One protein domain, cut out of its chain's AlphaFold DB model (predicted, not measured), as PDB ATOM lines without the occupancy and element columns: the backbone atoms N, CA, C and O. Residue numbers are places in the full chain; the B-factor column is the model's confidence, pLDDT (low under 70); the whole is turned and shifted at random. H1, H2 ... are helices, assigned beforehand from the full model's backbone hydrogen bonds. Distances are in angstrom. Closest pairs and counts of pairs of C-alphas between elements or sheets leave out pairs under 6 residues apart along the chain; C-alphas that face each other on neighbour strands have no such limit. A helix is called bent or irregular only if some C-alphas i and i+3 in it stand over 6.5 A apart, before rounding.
ATOM      1  N   SER A  19      71.945 -18.638   8.532       71.44
ATOM      2  CA  SER A  19      71.447 -18.727   9.907       71.44
ATOM      3  C   SER A  19      72.295 -19.586  10.851       71.44
ATOM      4  O   SER A  19      72.291 -19.348  12.056       71.44
ATOM      5  N   ILE A  20      73.075 -20.557  10.352       83.50
ATOM      6  CA  ILE A  20      73.829 -21.458  11.242       83.50
ATOM      7  C   ILE A  20      74.939 -20.738  12.021       83.50
ATOM      8  O   ILE A  20      75.266 -21.119  13.143       83.50
ATOM      9  N   CYS A  21      75.513 -19.681  11.444       90.06
ATOM     10  CA  CYS A  21      76.561 -18.892  12.086       90.06
ATOM     11  C   CYS A  21      76.016 -17.805  13.022       90.06
ATOM     12  O   CYS A  21      76.800 -17.213  13.767       90.06
ATOM     13  N   ASP A  22      74.706 -17.547  13.015       89.62
ATOM     14  CA  ASP A  22      74.076 -16.630  13.969       89.62
ATOM     15  C   ASP A  22      74.009 -17.265  15.366       89.62
ATOM     16  O   ASP A  22      74.218 -16.591  16.374       89.62
ATOM     17  N   GLU A  23      73.837 -18.588  15.418       91.44
ATOM     18  CA  GLU A  23      73.806 -19.383  16.652       91.44
ATOM     19  C   GLU A  23      75.192 -19.535  17.301       91.44
ATOM     20  O   GLU A  23      75.288 -19.996  18.428       91.44
ATOM     21  N   ILE A  24      76.285 -19.106  16.654       93.12
ATOM     22  CA  ILE A  24      77.655 -19.292  17.170       93.12
ATOM     23  C   ILE A  24      77.859 -18.735  18.594       93.12
ATOM     24  O   ILE A  24      78.666 -19.255  19.362       93.12
ATOM     25  N   ILE A  25      77.120 -17.679  18.952       94.44
ATOM     26  CA  ILE A  25      77.146 -17.053  20.281       94.44
ATOM     27  C   ILE A  25      76.589 -17.975  21.375       94.44
ATOM     28  O   ILE A  25      76.870 -17.779  22.556       94.44
ATOM     29  N   GLU A  26      75.805 -18.975  20.984       94.12
ATOM     30  CA  GLU A  26      75.163 -19.943  21.865       94.12
ATOM     31  C   GLU A  26      76.040 -21.171  22.134       94.12
ATOM     32  O   GLU A  26      75.647 -22.011  22.941       94.12
ATOM     33  N   ILE A  27      77.232 -21.277  21.527       94.62
ATOM     34  CA  ILE A  27      78.191 -22.335  21.876       94.62
ATOM     35  C   ILE A  27      78.620 -22.157  23.336       94.62
ATOM     36  O   ILE A  27      79.223 -21.153  23.718       94.62
ATOM     37  N   GLN A  28      78.351 -23.177  24.143       91.06
ATOM     38  CA  GLN A  28      78.686 -23.245  25.564       91.06
ATOM     39  C   GLN A  28      79.898 -24.139  25.827       91.06
ATOM     40  O   GLN A  28      80.566 -23.973  26.848       91.06
ATOM     41  N   SER A  29      80.183 -25.087  24.931       92.19
ATOM     42  CA  SER A  29      81.256 -26.063  25.082       92.19
ATOM     43  C   SER A  29      81.914 -26.413  23.750       92.19
ATOM     44  O   SER A  29      81.301 -26.990  22.852       92.19
ATOM     45  N   ILE A  30      83.215 -26.136  23.662       91.56
ATOM     46  CA  ILE A  30      84.108 -26.673  22.635       91.56
ATOM     47  C   ILE A  30      84.904 -27.820  23.278       91.56
ATOM     48  O   ILE A  30      85.885 -27.563  23.994       91.56
ATOM     49  N   PRO A  31      84.503 -29.081  23.031       89.81
ATOM     50  CA  PRO A  31      84.999 -30.249  23.756       89.81
ATOM     51  C   PRO A  31      86.423 -30.627  23.356       89.81
ATOM     52  O   PRO A  31      86.861 -30.318  22.243       89.81
ATOM     53  N   MET A  32      87.171 -31.351  24.195       85.50
ATOM     54  CA  MET A  32      88.440 -31.933  23.738       85.50
ATOM     55  C   MET A  32      88.207 -32.965  22.621       85.50
ATOM     56  O   MET A  32      87.096 -33.427  22.366       85.50
ATOM     57  N   LYS A  33      89.264 -33.314  21.874       79.62
ATOM     58  CA  LYS A  33      89.143 -34.305  20.793       79.62
ATOM     59  C   LYS A  33      88.642 -35.639  21.366       79.62
ATOM     60  O   LYS A  33      89.314 -36.229  22.203       79.62
ATOM     61  N   GLY A  34      87.507 -36.123  20.858       77.50
ATOM     62  CA  GLY A  34      86.878 -37.374  21.295       77.50
ATOM     63  C   GLY A  34      85.790 -37.213  22.362       77.50
ATOM     64  O   GLY A  34      85.196 -38.213  22.755       77.50
ATOM     65  N   GLU A  35      85.507 -35.989  22.806       84.94
ATOM     66  CA  GLU A  35      84.419 -35.672  23.735       84.94
ATOM     67  C   GLU A  35      83.191 -35.102  22.997       84.94
ATOM     68  O   GLU A  35      83.293 -34.623  21.864       84.94
ATOM     69  N   GLY A  36      82.018 -35.175  23.634       80.50
ATOM     70  CA  GLY A  36      80.769 -34.617  23.105       80.50
ATOM     71  C   GLY A  36      80.677 -33.107  23.337       80.50
ATOM     72  O   GLY A  36      81.007 -32.637  24.423       80.50
ATOM     73  N   GLY A  37      80.239 -32.362  22.320       87.12
ATOM     74  CA  GLY A  37      79.965 -30.923  22.414       87.12
ATOM     75  C   GLY A  37      78.481 -30.630  22.616       87.12
ATOM     76  O   GLY A  37      77.669 -31.555  22.648       87.12
ATOM     77  N   ASP A  38      78.136 -29.352  22.754       92.00
ATOM     78  CA  ASP A  38      76.734 -28.920  22.746       92.00
ATOM     79  C   ASP A  38      76.101 -29.011  21.342       92.00
ATOM     80  O   ASP A  38      76.785 -29.248  20.341       92.00
ATOM     81  N   ASP A  39      74.780 -28.836  21.271       93.88
ATOM     82  CA  ASP A  39      74.012 -28.999  20.032       93.88
ATOM     83  C   ASP A  39      74.469 -28.036  18.924       93.88
ATOM     84  O   ASP A  39      74.533 -28.427  17.758       93.88
ATOM     85  N   VAL A  40      74.838 -26.800  19.271       93.56
ATOM     86  CA  VAL A  40      75.263 -25.777  18.303       93.56
ATOM     87  C   VAL A  40      76.649 -26.104  17.756       93.56
ATOM     88  O   VAL A  40      76.873 -26.050  16.542       93.56
ATOM     89  N   PHE A  41      77.571 -26.513  18.627       94.81
ATOM     90  CA  PHE A  41      78.876 -27.028  18.233       94.81
ATOM     91  C   PHE A  41      78.724 -28.205  17.263       94.81
ATOM     92  O   PHE A  41      79.337 -28.206  16.193       94.81
ATOM     93  N   LEU A  42      77.893 -29.194  17.607       94.25
ATOM     94  CA  LEU A  42      77.672 -30.380  16.778       94.25
ATOM     95  C   LEU A  42      77.049 -30.021  15.424       94.25
ATOM     96  O   LEU A  42      77.512 -30.522  14.401       94.25
ATOM     97  N   LYS A  43      76.074 -29.108  15.403       94.00
ATOM     98  CA  LYS A  43      75.433 -28.605  14.180       94.00
ATOM     99  C   LYS A  43      76.440 -27.926  13.245       94.00
ATOM    100  O   LYS A  43      76.447 -28.197  12.045       94.00
ATOM    101  N   LEU A  44      77.327 -27.082  13.776       94.38
ATOM    102  CA  LEU A  44      78.392 -26.443  12.990       94.38
ATOM    103  C   LEU A  44      79.427 -27.454  12.477       94.38
ATOM    104  O   LEU A  44      79.872 -27.346  11.334       94.38
ATOM    105  N   MET A  45      79.786 -28.456  13.286       94.88
ATOM    106  CA  MET A  45      80.664 -29.547  12.848       94.88
ATOM    107  C   MET A  45      80.027 -30.393  11.738       94.88
ATOM    108  O   MET A  45      80.729 -30.786  10.810       94.88
ATOM    109  N   GLU A  46      78.718 -30.651  11.807       94.50
ATOM    110  CA  GLU A  46      77.964 -31.364  10.767       94.50
ATOM    111  C   GLU A  46      77.896 -30.562   9.461       94.50
ATOM    112  O   GLU A  46      78.094 -31.123   8.383       94.50
ATOM    113  N   ALA A  47      77.679 -29.246   9.545       94.44
ATOM    114  CA  ALA A  47      77.715 -28.374   8.374       94.44
ATOM    115  C   ALA A  47      79.106 -28.334   7.717       94.44
ATOM    116  O   ALA A  47      79.215 -28.261   6.491       94.44
ATOM    117  N   GLY A  48      80.172 -28.402   8.519       94.44
ATOM    118  CA  GLY A  48      81.542 -28.532   8.035       94.44
ATOM    119  C   GLY A  48      81.933 -27.409   7.069       94.44
ATOM    120  O   GLY A  48      81.821 -26.226   7.393       94.44
ATOM    121  N   GLU A  49      82.378 -27.778   5.863       94.50
ATOM    122  CA  GLU A  49      82.817 -26.826   4.829       94.50
ATOM    123  C   GLU A  49      81.741 -25.781   4.469       94.50
ATOM    124  O   GLU A  49      82.077 -24.645   4.137       94.50
ATOM    125  N   LEU A  50      80.452 -26.119   4.604       93.38
ATOM    126  CA  LEU A  50      79.338 -25.206   4.329       93.38
ATOM    127  C   LEU A  50      79.278 -24.018   5.302       93.38
ATOM    128  O   LEU A  50      78.828 -22.942   4.917       93.38
ATOM    129  N   ALA A  51      79.756 -24.181   6.539       95.50
ATOM    130  CA  ALA A  51      79.771 -23.113   7.539       95.50
ATOM    131  C   ALA A  51      80.986 -22.177   7.399       95.50
ATOM    132  O   ALA A  51      80.976 -21.072   7.939       95.50
ATOM    133  N   ILE A  52      82.034 -22.578   6.667       96.06
ATOM    134  CA  ILE A  52      83.300 -21.830   6.595       96.06
ATOM    135  C   ILE A  52      83.105 -20.370   6.148       96.06
ATOM    136  O   ILE A  52      83.613 -19.492   6.846       96.06
ATOM    137  N   PRO A  53      82.370 -20.053   5.060       96.06
ATOM    138  CA  PRO A  53      82.214 -18.665   4.623       96.06
ATOM    139  C   PRO A  53      81.603 -17.765   5.700       96.06
ATOM    140  O   PRO A  53      82.134 -16.689   5.969       96.06
ATOM    141  N   CYS A  54      80.531 -18.220   6.358       95.75
ATOM    142  CA  CYS A  54      79.884 -17.415   7.386       95.75
ATOM    143  C   CYS A  54      80.740 -17.321   8.651       95.75
ATOM    144  O   CYS A  54      80.837 -16.240   9.220       95.75
ATOM    145  N   LEU A  55      81.453 -18.384   9.046       97.31
ATOM    146  CA  LEU A  55      82.390 -18.337  10.173       97.31
ATOM    147  C   LEU A  55      83.517 -17.323   9.931       97.31
ATOM    148  O   LEU A  55      83.850 -16.557  10.834       97.31
ATOM    149  N   ILE A  56      84.065 -17.256   8.712       97.62
ATOM    150  CA  ILE A  56      85.076 -16.254   8.340       97.62
ATOM    151  C   ILE A  56      84.535 -14.836   8.549       97.62
ATOM    152  O   ILE A  56      85.230 -13.981   9.106       97.62
ATOM    153  N   ASP A  57      83.286 -14.580   8.163       96.81
ATOM    154  CA  ASP A  57      82.664 -13.266   8.335       96.81
ATOM    155  C   ASP A  57      82.447 -12.894   9.815       96.81
ATOM    156  O   ASP A  57      82.446 -11.707  10.147       96.81
ATOM    157  N   ARG A  58      82.362 -13.873  10.730       97.50
ATOM    158  CA  ARG A  58      82.235 -13.634  12.183       97.50
ATOM    159  C   ARG A  58      83.560 -13.342  12.900       97.50
ATOM    160  O   ARG A  58      83.513 -12.885  14.035       97.50
ATOM    161  N   ILE A  59      84.734 -13.545  12.284       98.06
ATOM    162  CA  ILE A  59      86.062 -13.386  12.939       98.06
ATOM    163  C   ILE A  59      86.264 -11.996  13.577       98.06
ATOM    164  O   ILE A  59      86.951 -11.857  14.594       98.06
ATOM    165  N   THR A  60      85.673 -10.957  12.992       97.56
ATOM    166  CA  THR A  60      85.784  -9.573  13.473       97.56
ATOM    167  C   THR A  60      84.709  -9.189  14.490       97.56
ATOM    168  O   THR A  60      84.732  -8.061  14.984       97.56
ATOM    169  N   ASP A  61      83.790 -10.094  14.842       96.88
ATOM    170  CA  ASP A  61      82.773  -9.835  15.859       96.88
ATOM    171  C   ASP A  61      83.400  -9.813  17.264       96.88
ATOM    172  O   ASP A  61      83.920 -10.814  17.764       96.88
ATOM    173  N   THR A  62      83.341  -8.646  17.904       96.62
ATOM    174  CA  THR A  62      83.901  -8.380  19.234       96.62
ATOM    175  C   THR A  62      82.881  -8.504  20.366       96.62
ATOM    176  O   THR A  62      83.163  -8.087  21.492       96.62
ATOM    177  N   THR A  63      81.707  -9.085  20.107       96.56
ATOM    178  CA  THR A  63      80.681  -9.347  21.124       96.56
ATOM    179  C   THR A  63      81.254 -10.262  22.210       96.56
ATOM    180  O   THR A  63      81.655 -11.384  21.892       96.56
ATOM    181  N   PRO A  64      81.309  -9.814  23.481       96.12
ATOM    182  CA  PRO A  64      81.863 -10.612  24.570       96.12
ATOM    183  C   PRO A  64      81.033 -11.860  24.851       96.12
ATOM    184  O   PRO A  64      79.804 -11.793  24.911       96.12
ATOM    185  N   VAL A  65      81.712 -12.978  25.097       95.62
ATOM    186  CA  VAL A  65      81.105 -14.272  25.431       95.62
ATOM    187  C   VAL A  65      81.938 -14.986  26.499       95.62
ATOM    188  O   VAL A  65      83.140 -14.728  26.617       95.62
ATOM    189  N   PRO A  66      81.342 -15.880  27.306       94.62
ATOM    190  CA  PRO A  66      82.123 -16.810  28.111       94.62
ATOM    191  C   PRO A  66      83.033 -17.650  27.213       94.62
ATOM    192  O   PRO A  66      82.640 -18.020  26.113       94.62
ATOM    193  N   ASP A  67      84.236 -17.967  27.685       94.12
ATOM    194  CA  ASP A  67      85.141 -18.868  26.974       94.12
ATOM    195  C   ASP A  67      84.573 -20.299  26.984       94.12
ATOM    196  O   ASP A  67      84.524 -20.907  28.058       94.12
ATOM    197  N   PRO A  68      84.153 -20.856  25.831       93.38
ATOM    198  CA  PRO A  68      83.500 -22.162  25.795       93.38
ATOM    199  C   PRO A  68      84.508 -23.319  25.797       93.38
ATOM    200  O   PRO A  68      84.125 -24.484  25.721       93.38
ATOM    201  N   ARG A  69      85.818 -23.050  25.813       92.25
ATOM    202  CA  ARG A  69      86.833 -24.108  25.742       92.25
ATOM    203  C   ARG A  69      86.892 -24.889  27.052       92.25
ATOM    204  O   ARG A  69      86.943 -24.311  28.135       92.25
ATOM    205  N   MET A  70      87.050 -26.207  26.949       87.38
ATOM    206  CA  MET A  70      87.394 -27.072  28.087       87.38
ATOM    207  C   MET A  70      88.886 -26.949  28.457       87.38
ATOM    208  O   MET A  70      89.667 -27.893  28.345       87.38
ATOM    209  N   ALA A  71      89.303 -25.745  28.845       83.25
ATOM    210  CA  ALA A  71      90.670 -25.354  29.190       83.25
ATOM    211  C   ALA A  71      90.630 -24.271  30.290       83.25
ATOM    212  O   ALA A  71      89.545 -23.792  30.624       83.25
ATOM    213  N   PRO A  72      91.773 -23.846  30.870       85.62
ATOM    214  CA  PRO A  72      91.786 -22.649  31.705       85.62
ATOM    215  C   PRO A  72      91.143 -21.465  30.969       85.62
ATOM    216  O   PRO A  72      91.546 -21.124  29.853       85.62
ATOM    217  N   THR A  73      90.122 -20.885  31.600       85.00
ATOM    218  CA  THR A  73      89.276 -19.832  31.032       85.00
ATOM    219  C   THR A  73      90.089 -18.574  30.738       85.00
ATOM    220  O   THR A  73      90.872 -18.119  31.576       85.00
ATOM    221  N   PHE A  74      89.865 -17.973  29.573       87.62
ATOM    222  CA  PHE A  74      90.380 -16.652  29.231       87.62
ATOM    223  C   PHE A  74      89.302 -15.578  29.433       87.62
ATOM    224  O   PHE A  74      88.234 -15.609  28.826       87.62
ATOM    225  N   HIS A  75      89.581 -14.594  30.291       85.31
ATOM    226  CA  HIS A  75      88.695 -13.448  30.491       85.31
ATOM    227  C   HIS A  75      88.924 -12.426  29.373       85.31
ATOM    228  O   HIS A  75      89.805 -11.576  29.470       85.31
ATOM    229  N   GLY A  76      88.149 -12.542  28.298       92.44
ATOM    230  CA  GLY A  76      88.264 -11.668  27.126       92.44
ATOM    231  C   GLY A  76      87.811 -12.299  25.814       92.44
ATOM    232  O   GLY A  76      87.999 -11.684  24.769       92.44
ATOM    233  N   THR A  77      87.246 -13.508  25.856       95.62
ATOM    234  CA  THR A  77      86.735 -14.188  24.668       95.62
ATOM    235  C   THR A  77      85.582 -13.414  24.030       95.62
ATOM    236  O   THR A  77      84.694 -12.891  24.711       95.62
ATOM    237  N   VAL A  78      85.597 -13.358  22.702       96.75
ATOM    238  CA  VAL A  78      84.531 -12.783  21.876       96.75
ATOM    239  C   VAL A  78      84.045 -13.790  20.833       96.75
ATOM    240  O   VAL A  78      84.703 -14.799  20.575       96.75
ATOM    241  N   VAL A  79      82.913 -13.501  20.189       97.25
ATOM    242  CA  VAL A  79      82.351 -14.333  19.108       97.25
ATOM    243  C   VAL A  79      83.378 -14.647  18.013       97.25
ATOM    244  O   VAL A  79      83.464 -15.789  17.559       97.25
ATOM    245  N   GLY A  80      84.205 -13.676  17.624       97.25
ATOM    246  CA  GLY A  80      85.253 -13.884  16.628       97.25
ATOM    247  C   GLY A  80      86.289 -14.942  17.015       97.25
ATOM    248  O   GLY A  80      86.811 -15.630  16.139       97.25
ATOM    249  N   ASP A  81      86.550 -15.140  18.310       97.62
ATOM    250  CA  ASP A  81      87.443 -16.207  18.771       97.62
ATOM    251  C   ASP A  81      86.773 -17.575  18.607       97.62
ATOM    252  O   ASP A  81      87.399 -18.510  18.109       97.62
ATOM    253  N   ILE A  82      85.478 -17.680  18.942       97.31
ATOM    254  CA  ILE A  82      84.684 -18.898  18.711       97.31
ATOM    255  C   ILE A  82      84.689 -19.247  17.220       97.31
ATOM    256  O   ILE A  82      84.915 -20.403  16.864       97.31
ATOM    257  N   ALA A  83      84.532 -18.253  16.343       97.69
ATOM    258  CA  ALA A  83      84.597 -18.452  14.898       97.69
ATOM    259  C   ALA A  83      85.935 -19.058  14.458       97.69
ATOM    260  O   ALA A  83      85.955 -20.055  13.734       97.69
ATOM    261  N   VAL A  84      87.053 -18.526  14.955       97.75
ATOM    262  CA  VAL A  84      88.389 -19.064  14.668       97.75
ATOM    263  C   VAL A  84      88.572 -20.474  15.245       97.75
ATOM    264  O   VAL A  84      89.158 -21.332  14.582       97.75
ATOM    265  N   PHE A  85      88.038 -20.766  16.435       96.50
ATOM    266  CA  PHE A  85      88.075 -22.115  17.012       96.50
ATOM    267  C   PHE A  85      87.305 -23.118  16.156       96.50
ATOM    268  O   PHE A  85      87.823 -24.201  15.881       96.50
ATOM    269  N   MET A  86      86.108 -22.759  15.695       97.00
ATOM    270  CA  MET A  86      85.304 -23.617  14.825       97.00
ATOM    271  C   MET A  86      85.966 -23.826  13.466       97.00
ATOM    272  O   MET A  86      86.026 -24.959  12.995       97.00
ATOM    273  N   LEU A  87      86.554 -22.782  12.877       97.44
ATOM    274  CA  LEU A  87      87.335 -22.906  11.646       97.44
ATOM    275  C   LEU A  87      88.497 -23.894  11.808       97.44
ATOM    276  O   LEU A  87      88.649 -24.795  10.983       97.44
ATOM    277  N   ALA A  88      89.271 -23.797  12.892       96.12
ATOM    278  CA  ALA A  88      90.355 -24.738  13.178       96.12
ATOM    279  C   ALA A  88      89.851 -26.182  13.368       96.12
ATOM    280  O   ALA A  88      90.496 -27.129  12.918       96.12
ATOM    281  N   ARG A  89      88.680 -26.368  13.993       94.44
ATOM    282  CA  ARG A  89      88.055 -27.691  14.173       94.44
ATOM    283  C   ARG A  89      87.579 -28.308  12.867       94.44
ATOM    284  O   ARG A  89      87.869 -29.474  12.626       94.44
ATOM    285  N   ILE A  90      86.868 -27.537  12.051       95.19
ATOM    286  CA  ILE A  90      86.280 -27.993  10.787       95.19
ATOM    287  C   ILE A  90      87.368 -28.305   9.760       95.19
ATOM    288  O   ILE A  90      87.267 -29.280   9.022       95.19
ATOM    289  N   THR A  91      88.412 -27.477   9.703       95.56
ATOM    290  CA  THR A  91      89.468 -27.590   8.684       95.56
ATOM    291  C   THR A  91      90.663 -28.431   9.126       95.56
ATOM    292  O   THR A  91      91.553 -28.689   8.317       95.56
ATOM    293  N   GLU A  92      90.703 -28.827  10.401       94.56
ATOM    294  CA  GLU A  92      91.844 -29.489  11.047       94.56
ATOM    295  C   GLU A  92      93.172 -28.722  10.881       94.56
ATOM    296  O   GLU A  92      94.257 -29.309  10.859       94.56
ATOM    297  N   ARG A  93      93.100 -27.391  10.761       94.88
ATOM    298  CA  ARG A  93      94.263 -26.506  10.616       94.88
ATOM    299  C   ARG A  93      94.714 -25.916  11.942       94.88
ATOM    300  O   ARG A  93      93.938 -25.775  12.888       94.88
ATOM    301  N   SER A  94      95.987 -25.536  11.994       94.00
ATOM    302  CA  SER A  94      96.541 -24.823  13.141       94.00
ATOM    303  C   SER A  94      96.156 -23.348  13.083       94.00
ATOM    304  O   SER A  94      96.161 -22.746  12.014       94.00
ATOM    305  N   PHE A  95      95.921 -22.723  14.241       93.06
ATOM    306  CA  PHE A  95      95.778 -21.264  14.326       93.06
ATOM    307  C   PHE A  95      96.993 -20.541  13.733       93.06
ATOM    308  O   PHE A  95      96.834 -19.518  13.075       93.06
ATOM    309  N   ALA A  96      98.192 -21.102  13.929       95.12
ATOM    310  CA  ALA A  96      99.447 -20.544  13.432       95.12
ATOM    311  C   ALA A  96      99.499 -20.405  11.904       95.12
ATOM    312  O   ALA A  96     100.189 -19.516  11.417       95.12
ATOM    313  N   ASP A  97      98.751 -21.229  11.162       95.94
ATOM    314  CA  ASP A  97      98.727 -21.193   9.694       95.94
ATOM    315  C   ASP A  97      98.113 -19.881   9.162       95.94
ATOM    316  O   ASP A  97      98.334 -19.515   8.011       95.94
ATOM    317  N   PHE A  98      97.360 -19.163  10.006       96.56
ATOM    318  CA  PHE A  98      96.613 -17.946   9.661       96.56
ATOM    319  C   PHE A  98      97.060 -16.722  10.469       96.56
ATOM    320  O   PHE A  98      96.327 -15.735  10.578       96.56
ATOM    321  N   LEU A  99      98.254 -16.790  11.057       95.81
ATOM    322  CA  LEU A  99      98.876 -15.708  11.813       95.81
ATOM    323  C   LEU A  99     100.125 -15.200  11.079       95.81
ATOM    324  O   LEU A  99     100.802 -15.979  10.407       95.81
ATOM    325  N   PRO A 100     100.492 -13.910  11.214       95.12
ATOM    326  CA  PRO A 100     101.809 -13.459  10.777       95.12
ATOM    327  C   PRO A 100     102.906 -14.161  11.585       95.12
ATOM    328  O   PRO A 100     102.678 -14.553  12.730       95.12
ATOM    329  N   GLN A 101     104.110 -14.256  11.015       94.62
ATOM    330  CA  GLN A 101     105.211 -15.050  11.576       94.62
ATOM    331  C   GLN A 101     105.463 -14.787  13.070       94.62
ATOM    332  O   GLN A 101     105.540 -15.732  13.840       94.62
ATOM    333  N   GLU A 102     105.512 -13.524  13.502       94.25
ATOM    334  CA  GLU A 102     105.736 -13.174  14.914       94.25
ATOM    335  C   GLU A 102     104.657 -13.755  15.849       94.25
ATOM    336  O   GLU A 102     104.963 -14.284  16.918       94.25
ATOM    337  N   ALA A 103     103.388 -13.696  15.440       95.88
ATOM    338  CA  ALA A 103     102.277 -14.241  16.214       95.88
ATOM    339  C   ALA A 103     102.199 -15.774  16.117       95.88
ATOM    340  O   ALA A 103     101.811 -16.431  17.083       95.88
ATOM    341  N   ALA A 104     102.597 -16.351  14.982       96.69
ATOM    342  CA  ALA A 104     102.736 -17.795  14.822       96.69
ATOM    343  C   ALA A 104     103.837 -18.354  15.742       96.69
ATOM    344  O   ALA A 104     103.608 -19.350  16.430       96.69
ATOM    345  N   ASP A 105     104.986 -17.680  15.831       97.06
ATOM    346  CA  ASP A 105     106.087 -18.035  16.734       97.06
ATOM    347  C   ASP A 105     105.643 -17.925  18.200       97.06
ATOM    348  O   ASP A 105     105.861 -18.839  19.000       97.06
ATOM    349  N   ALA A 106     104.936 -16.845  18.551       95.25
ATOM    350  CA  ALA A 106     104.320 -16.693  19.867       95.25
ATOM    351  C   ALA A 106     103.355 -17.843  20.190       95.25
ATOM    352  O   ALA A 106     103.408 -18.397  21.285       95.25
ATOM    353  N   TYR A 107     102.502 -18.238  19.243       95.75
ATOM    354  CA  TYR A 107     101.589 -19.367  19.415       95.75
ATOM    355  C   TYR A 107     102.331 -20.694  19.641       95.75
ATOM    356  O   TYR A 107     101.895 -21.508  20.450       95.75
ATOM    357  N   GLN A 108     103.468 -20.925  18.983       94.81
ATOM    358  CA  GLN A 108     104.254 -22.150  19.187       94.81
ATOM    359  C   GLN A 108     104.842 -22.254  20.602       94.81
ATOM    360  O   GLN A 108     104.991 -23.359  21.121       94.81
ATOM    361  N   VAL A 109     105.162 -21.118  21.226       95.94
ATOM    362  CA  VAL A 109     105.751 -21.063  22.573       95.94
ATOM    363  C   VAL A 109     104.679 -20.998  23.664       95.94
ATOM    364  O   VAL A 109     104.771 -21.692  24.673       95.94
ATOM    365  N   GLU A 110     103.661 -20.161  23.470       94.00
ATOM    366  CA  GLU A 110     102.655 -19.799  24.480       94.00
ATOM    367  C   GLU A 110     101.319 -20.536  24.282       94.00
ATOM    368  O   GLU A 110     100.393 -20.411  25.090       94.00
ATOM    369  N   GLY A 111     101.185 -21.293  23.193       92.88
ATOM    370  CA  GLY A 111      99.926 -21.887  22.771       92.88
ATOM    371  C   GLY A 111      98.889 -20.821  22.427       92.88
ATOM    372  O   GLY A 111      99.183 -19.739  21.917       92.88
ATOM    373  N   ILE A 112      97.636 -21.111  22.762       93.19
ATOM    374  CA  ILE A 112      96.497 -20.240  22.456       93.19
ATOM    375  C   ILE A 112      96.583 -18.832  23.077       93.19
ATOM    376  O   ILE A 112      95.957 -17.903  22.575       93.19
ATOM    377  N   TYR A 113      97.388 -18.626  24.123       93.38
ATOM    378  CA  TYR A 113      97.606 -17.289  24.682       93.38
ATOM    379  C   TYR A 113      98.388 -16.369  23.737       93.38
ATOM    380  O   TYR A 113      98.115 -15.169  23.709       93.38
ATOM    381  N   GLY A 114      99.277 -16.922  22.904       94.94
ATOM    382  CA  GLY A 114      99.946 -16.167  21.842       94.94
ATOM    383  C   GLY A 114      98.948 -15.649  20.801       94.94
ATOM    384  O   GLY A 114      99.010 -14.485  20.406       94.94
ATOM    385  N   TYR A 115      97.955 -16.476  20.449       95.75
ATOM    386  CA  TYR A 115      96.826 -16.066  19.607       95.75
ATOM    387  C   TYR A 115      96.022 -14.934  20.262       95.75
ATOM    388  O   TYR A 115      95.871 -13.879  19.648       95.75
ATOM    389  N   PHE A 116      95.568 -15.102  21.513       95.62
ATOM    390  CA  PHE A 116      94.776 -14.074  22.204       95.62
ATOM    391  C   PHE A 116      95.512 -12.743  22.332       95.62
ATOM    392  O   PHE A 116      94.910 -11.686  22.141       95.62
ATOM    393  N   ARG A 117      96.818 -12.777  22.617       95.12
ATOM    394  CA  ARG A 117      97.651 -11.573  22.653       95.12
ATOM    395  C   ARG A 117      97.616 -10.847  21.312       95.12
ATOM    396  O   ARG A 117      97.413  -9.636  21.297       95.12
ATOM    397  N   TYR A 118      97.759 -11.571  20.205       96.44
ATOM    398  CA  TYR A 118      97.725 -10.979  18.871       96.44
ATOM    399  C   TYR A 118      96.352 -10.377  18.533       96.44
ATOM    400  O   TYR A 118      96.280  -9.204  18.174       96.44
ATOM    401  N   VAL A 119      95.258 -11.126  18.715       96.31
ATOM    402  CA  VAL A 119      93.898 -10.680  18.339       96.31
ATOM    403  C   VAL A 119      93.232  -9.730  19.341       96.31
ATOM    404  O   VAL A 119      92.087  -9.317  19.143       96.31
ATOM    405  N   SER A 120      93.930  -9.367  20.420       93.50
ATOM    406  CA  SER A 120      93.473  -8.326  21.347       93.50
ATOM    407  C   SER A 120      93.389  -6.941  20.686       93.50
ATOM    408  O   SER A 120      92.600  -6.105  21.123       93.50
ATOM    409  N   ASP A 121      94.132  -6.720  19.595       92.38
ATOM    410  CA  ASP A 121      93.971  -5.565  18.711       92.38
ATOM    411  C   ASP A 121      92.894  -5.855  17.640       92.38
ATOM    412  O   ASP A 121      93.031  -6.814  16.868       92.38
ATOM    413  N   PRO A 122      91.825  -5.041  17.528       89.44
ATOM    414  CA  PRO A 122      90.793  -5.226  16.507       89.44
ATOM    415  C   PRO A 122      91.315  -5.225  15.060       89.44
ATOM    416  O   PRO A 122      90.757  -5.918  14.209       89.44
ATOM    417  N   THR A 123      92.388  -4.489  14.763       93.50
ATOM    418  CA  THR A 123      92.985  -4.448  13.415       93.50
ATOM    419  C   THR A 123      93.632  -5.783  13.042       93.50
ATOM    420  O   THR A 123      93.561  -6.215  11.890       93.50
ATOM    421  N   HIS A 124      94.169  -6.509  14.025       97.12
ATOM    422  CA  HIS A 124      94.713  -7.850  13.823       97.12
ATOM    423  C   HIS A 124      93.621  -8.893  13.560       97.12
ATOM    424  O   HIS A 124      93.856  -9.840  12.813       97.12
ATOM    425  N   ARG A 125      92.401  -8.712  14.089       96.94
ATOM    426  CA  ARG A 125      91.260  -9.589  13.751       96.94
ATOM    427  C   ARG A 125      90.910  -9.514  12.272       96.94
ATOM    428  O   ARG A 125      90.645 -10.542  11.654       96.94
ATOM    429  N   GLN A 126      90.956  -8.313  11.697       97.25
ATOM    430  CA  GLN A 126      90.753  -8.140  10.264       97.25
ATOM    431  C   GLN A 126      91.852  -8.841   9.456       97.25
ATOM    432  O   GLN A 126      91.542  -9.537   8.493       97.25
ATOM    433  N   ALA A 127      93.115  -8.748   9.884       97.06
ATOM    434  CA  ALA A 127      94.207  -9.471   9.233       97.06
ATOM    435  C   ALA A 127      93.990 -10.996   9.262       97.06
ATOM    436  O   ALA A 127      94.133 -11.653   8.232       97.06
ATOM    437  N   VAL A 128      93.571 -11.562  10.401       97.94
ATOM    438  CA  VAL A 128      93.223 -12.994  10.511       97.94
ATOM    439  C   VAL A 128      92.063 -13.355   9.578       97.94
ATOM    440  O   VAL A 128      92.138 -14.359   8.870       97.94
ATOM    441  N   GLN A 129      91.014 -12.528   9.521       98.25
ATOM    442  CA  GLN A 129      89.894 -12.733   8.598       98.25
ATOM    443  C   GLN A 129      90.358 -12.765   7.137       98.25
ATOM    444  O   GLN A 129      89.926 -13.624   6.371       98.25
ATOM    445  N   GLU A 130      91.247 -11.856   6.746       97.69
ATOM    446  CA  GLU A 130      91.792 -11.794   5.391       97.69
ATOM    447  C   GLU A 130      92.643 -13.025   5.051       97.69
ATOM    448  O   GLU A 130      92.502 -13.553   3.946       97.69
ATOM    449  N   GLN A 131      93.444 -13.540   5.993       98.00
ATOM    450  CA  GLN A 131      94.196 -14.791   5.803       98.00
ATOM    451  C   GLN A 131      93.258 -15.979   5.563       98.00
ATOM    452  O   GLN A 131      93.418 -16.712   4.585       98.00
ATOM    453  N   TRP A 132      92.230 -16.140   6.401       97.94
ATOM    454  CA  TRP A 132      91.239 -17.205   6.232       97.94
ATOM    455  C   TRP A 132      90.452 -17.071   4.927       97.94
ATOM    456  O   TRP A 132      90.246 -18.059   4.221       97.94
ATOM    457  N   ARG A 133      90.036 -15.850   4.571       97.88
ATOM    458  CA  ARG A 133      89.310 -15.577   3.324       97.88
ATOM    459  C   ARG A 133      90.178 -15.866   2.098       97.88
ATOM    460  O   ARG A 133      89.678 -16.431   1.126       97.88
ATOM    461  N   GLY A 134      91.461 -15.504   2.142       97.62
ATOM    462  CA  GLY A 134      92.435 -15.812   1.093       97.62
ATOM    463  C   GLY A 134      92.599 -17.316   0.901       97.62
ATOM    464  O   GLY A 134      92.400 -17.821  -0.202       97.62
ATOM    465  N   TRP A 135      92.844 -18.043   1.990       96.94
ATOM    466  CA  TRP A 135      92.951 -19.499   1.962       96.94
ATOM    467  C   TRP A 135      91.680 -20.174   1.434       96.94
ATOM    468  O   TRP A 135      91.766 -21.047   0.569       96.94
ATOM    469  N   TRP A 136      90.499 -19.756   1.899       96.62
ATOM    470  CA  TRP A 136      89.231 -20.334   1.448       96.62
ATOM    471  C   TRP A 136      88.973 -20.073  -0.038       96.62
ATOM    472  O   TRP A 136      88.478 -20.948  -0.737       96.62
ATOM    473  N   LYS A 137      89.368 -18.911  -0.564       96.50
ATOM    474  CA  LYS A 137      89.263 -18.623  -2.001       96.50
ATOM    475  C   LYS A 137      90.097 -19.583  -2.861       96.50
ATOM    476  O   LYS A 137      89.724 -19.855  -3.996       96.50
ATOM    477  N   GLU A 138      91.227 -20.052  -2.342       95.94
ATOM    478  CA  GLU A 138      92.146 -20.946  -3.057       95.94
ATOM    479  C   GLU A 138      91.812 -22.434  -2.878       95.94
ATOM    480  O   GLU A 138      92.135 -23.237  -3.751       95.94
ATOM    481  N   ASN A 139      91.188 -22.802  -1.755       94.56
ATOM    482  CA  ASN A 139      91.015 -24.200  -1.336       94.56
ATOM    483  C   ASN A 139      89.549 -24.627  -1.172       94.56
ATOM    484  O   ASN A 139      89.277 -25.823  -1.050       94.56
ATOM    485  N   GLY A 140      88.620 -23.673  -1.134       84.75
ATOM    486  CA  GLY A 140      87.190 -23.932  -1.050       84.75
ATOM    487  C   GLY A 140      86.661 -24.589  -2.321       84.75
ATOM    488  O   GLY A 140      87.154 -24.324  -3.419       84.75
TER     489      GLY A 140
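This is residues 19 to 140 of the 141 residues of an uncharacterized protein of Acidobacteria bacterium (UniProt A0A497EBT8). H3, H7 and the arm H2b of the bent helix H2 run nearly side by side, their centres in a triangle, with H2b packing on both H3 and H7, and H3 nearest to the mean of all C-alphas. H1 and arm H2a pack on H3 at one side; the hairpin of H5 and H6, with short H4 packing on H5, makes the other. The 122 printed residues have seven named helices, H1 to H7 in order, and no named strand: an all-helix, compact domain, radius of gyration of the C-alphas 13.3 A, spans 36 by 35 by 27 A.

Look first at H2, residues 39 to 58, assigned as one helix by its hydrogen bonds but bent: C-alphas 46 and 49 are 8.9 A apart. Its arm H2b, residues 49 to 58, is irregular, with C-alphas 50 and 53 7.2 A apart. It forms a hairpin with H3, residues 79 to 91, at a shallow tilt of 24 degrees; their closest C-alphas, of Leu 55 and Ala 83, are 5.2 A apart. Of H7, residues 122 to 139, residues 129 to 136 alone touch H2b, closest at the C-alphas of Ile 56 and Gln 129, 6.0 A. Residues 86 to 90 of H3 alone touch arm H2a, residues 39 to 46, closest at the C-alphas of Met 45 and Ile 90, 6.2 A. Residues 79 to 83 of H3 alone touch H1, residues 23 to 26, closest at the C-alphas of Ile 25 and Val 79, 6.0 A. H4, residues 95 to 98, touches H5, residues 101 to 110, closest at the C-alphas of Ala 96 and Ala 104, 4.5 A. H5 and H6, residues 112 to 119, form a hairpin, closest at the C-alphas of Tyr 107 and Gly 114, 4.3 A. Every O i to N i+4 pair is within hydrogen-bond range in H2a, H3, H5, H6 and H7, 4 of 6 in H2b; H1 and H4 are too short for one.

Find C-alpha 39 at (74.012, -28.999, 20.032), where H2a begins. H2b measures 15.1 A, H3 18.3 A and H5 14.0 A from first to last C-alpha. H7 runs 26.0 A to C-alpha 139 at (91.015, -24.200, -1.336).

The C-alphas farthest apart, of Ser 19 and Val 109, are 36.6 A apart. The links H1 to H2 and H2 to H3 are long. The printed part has no cut, and no printed residue is under 70 in pLDDT.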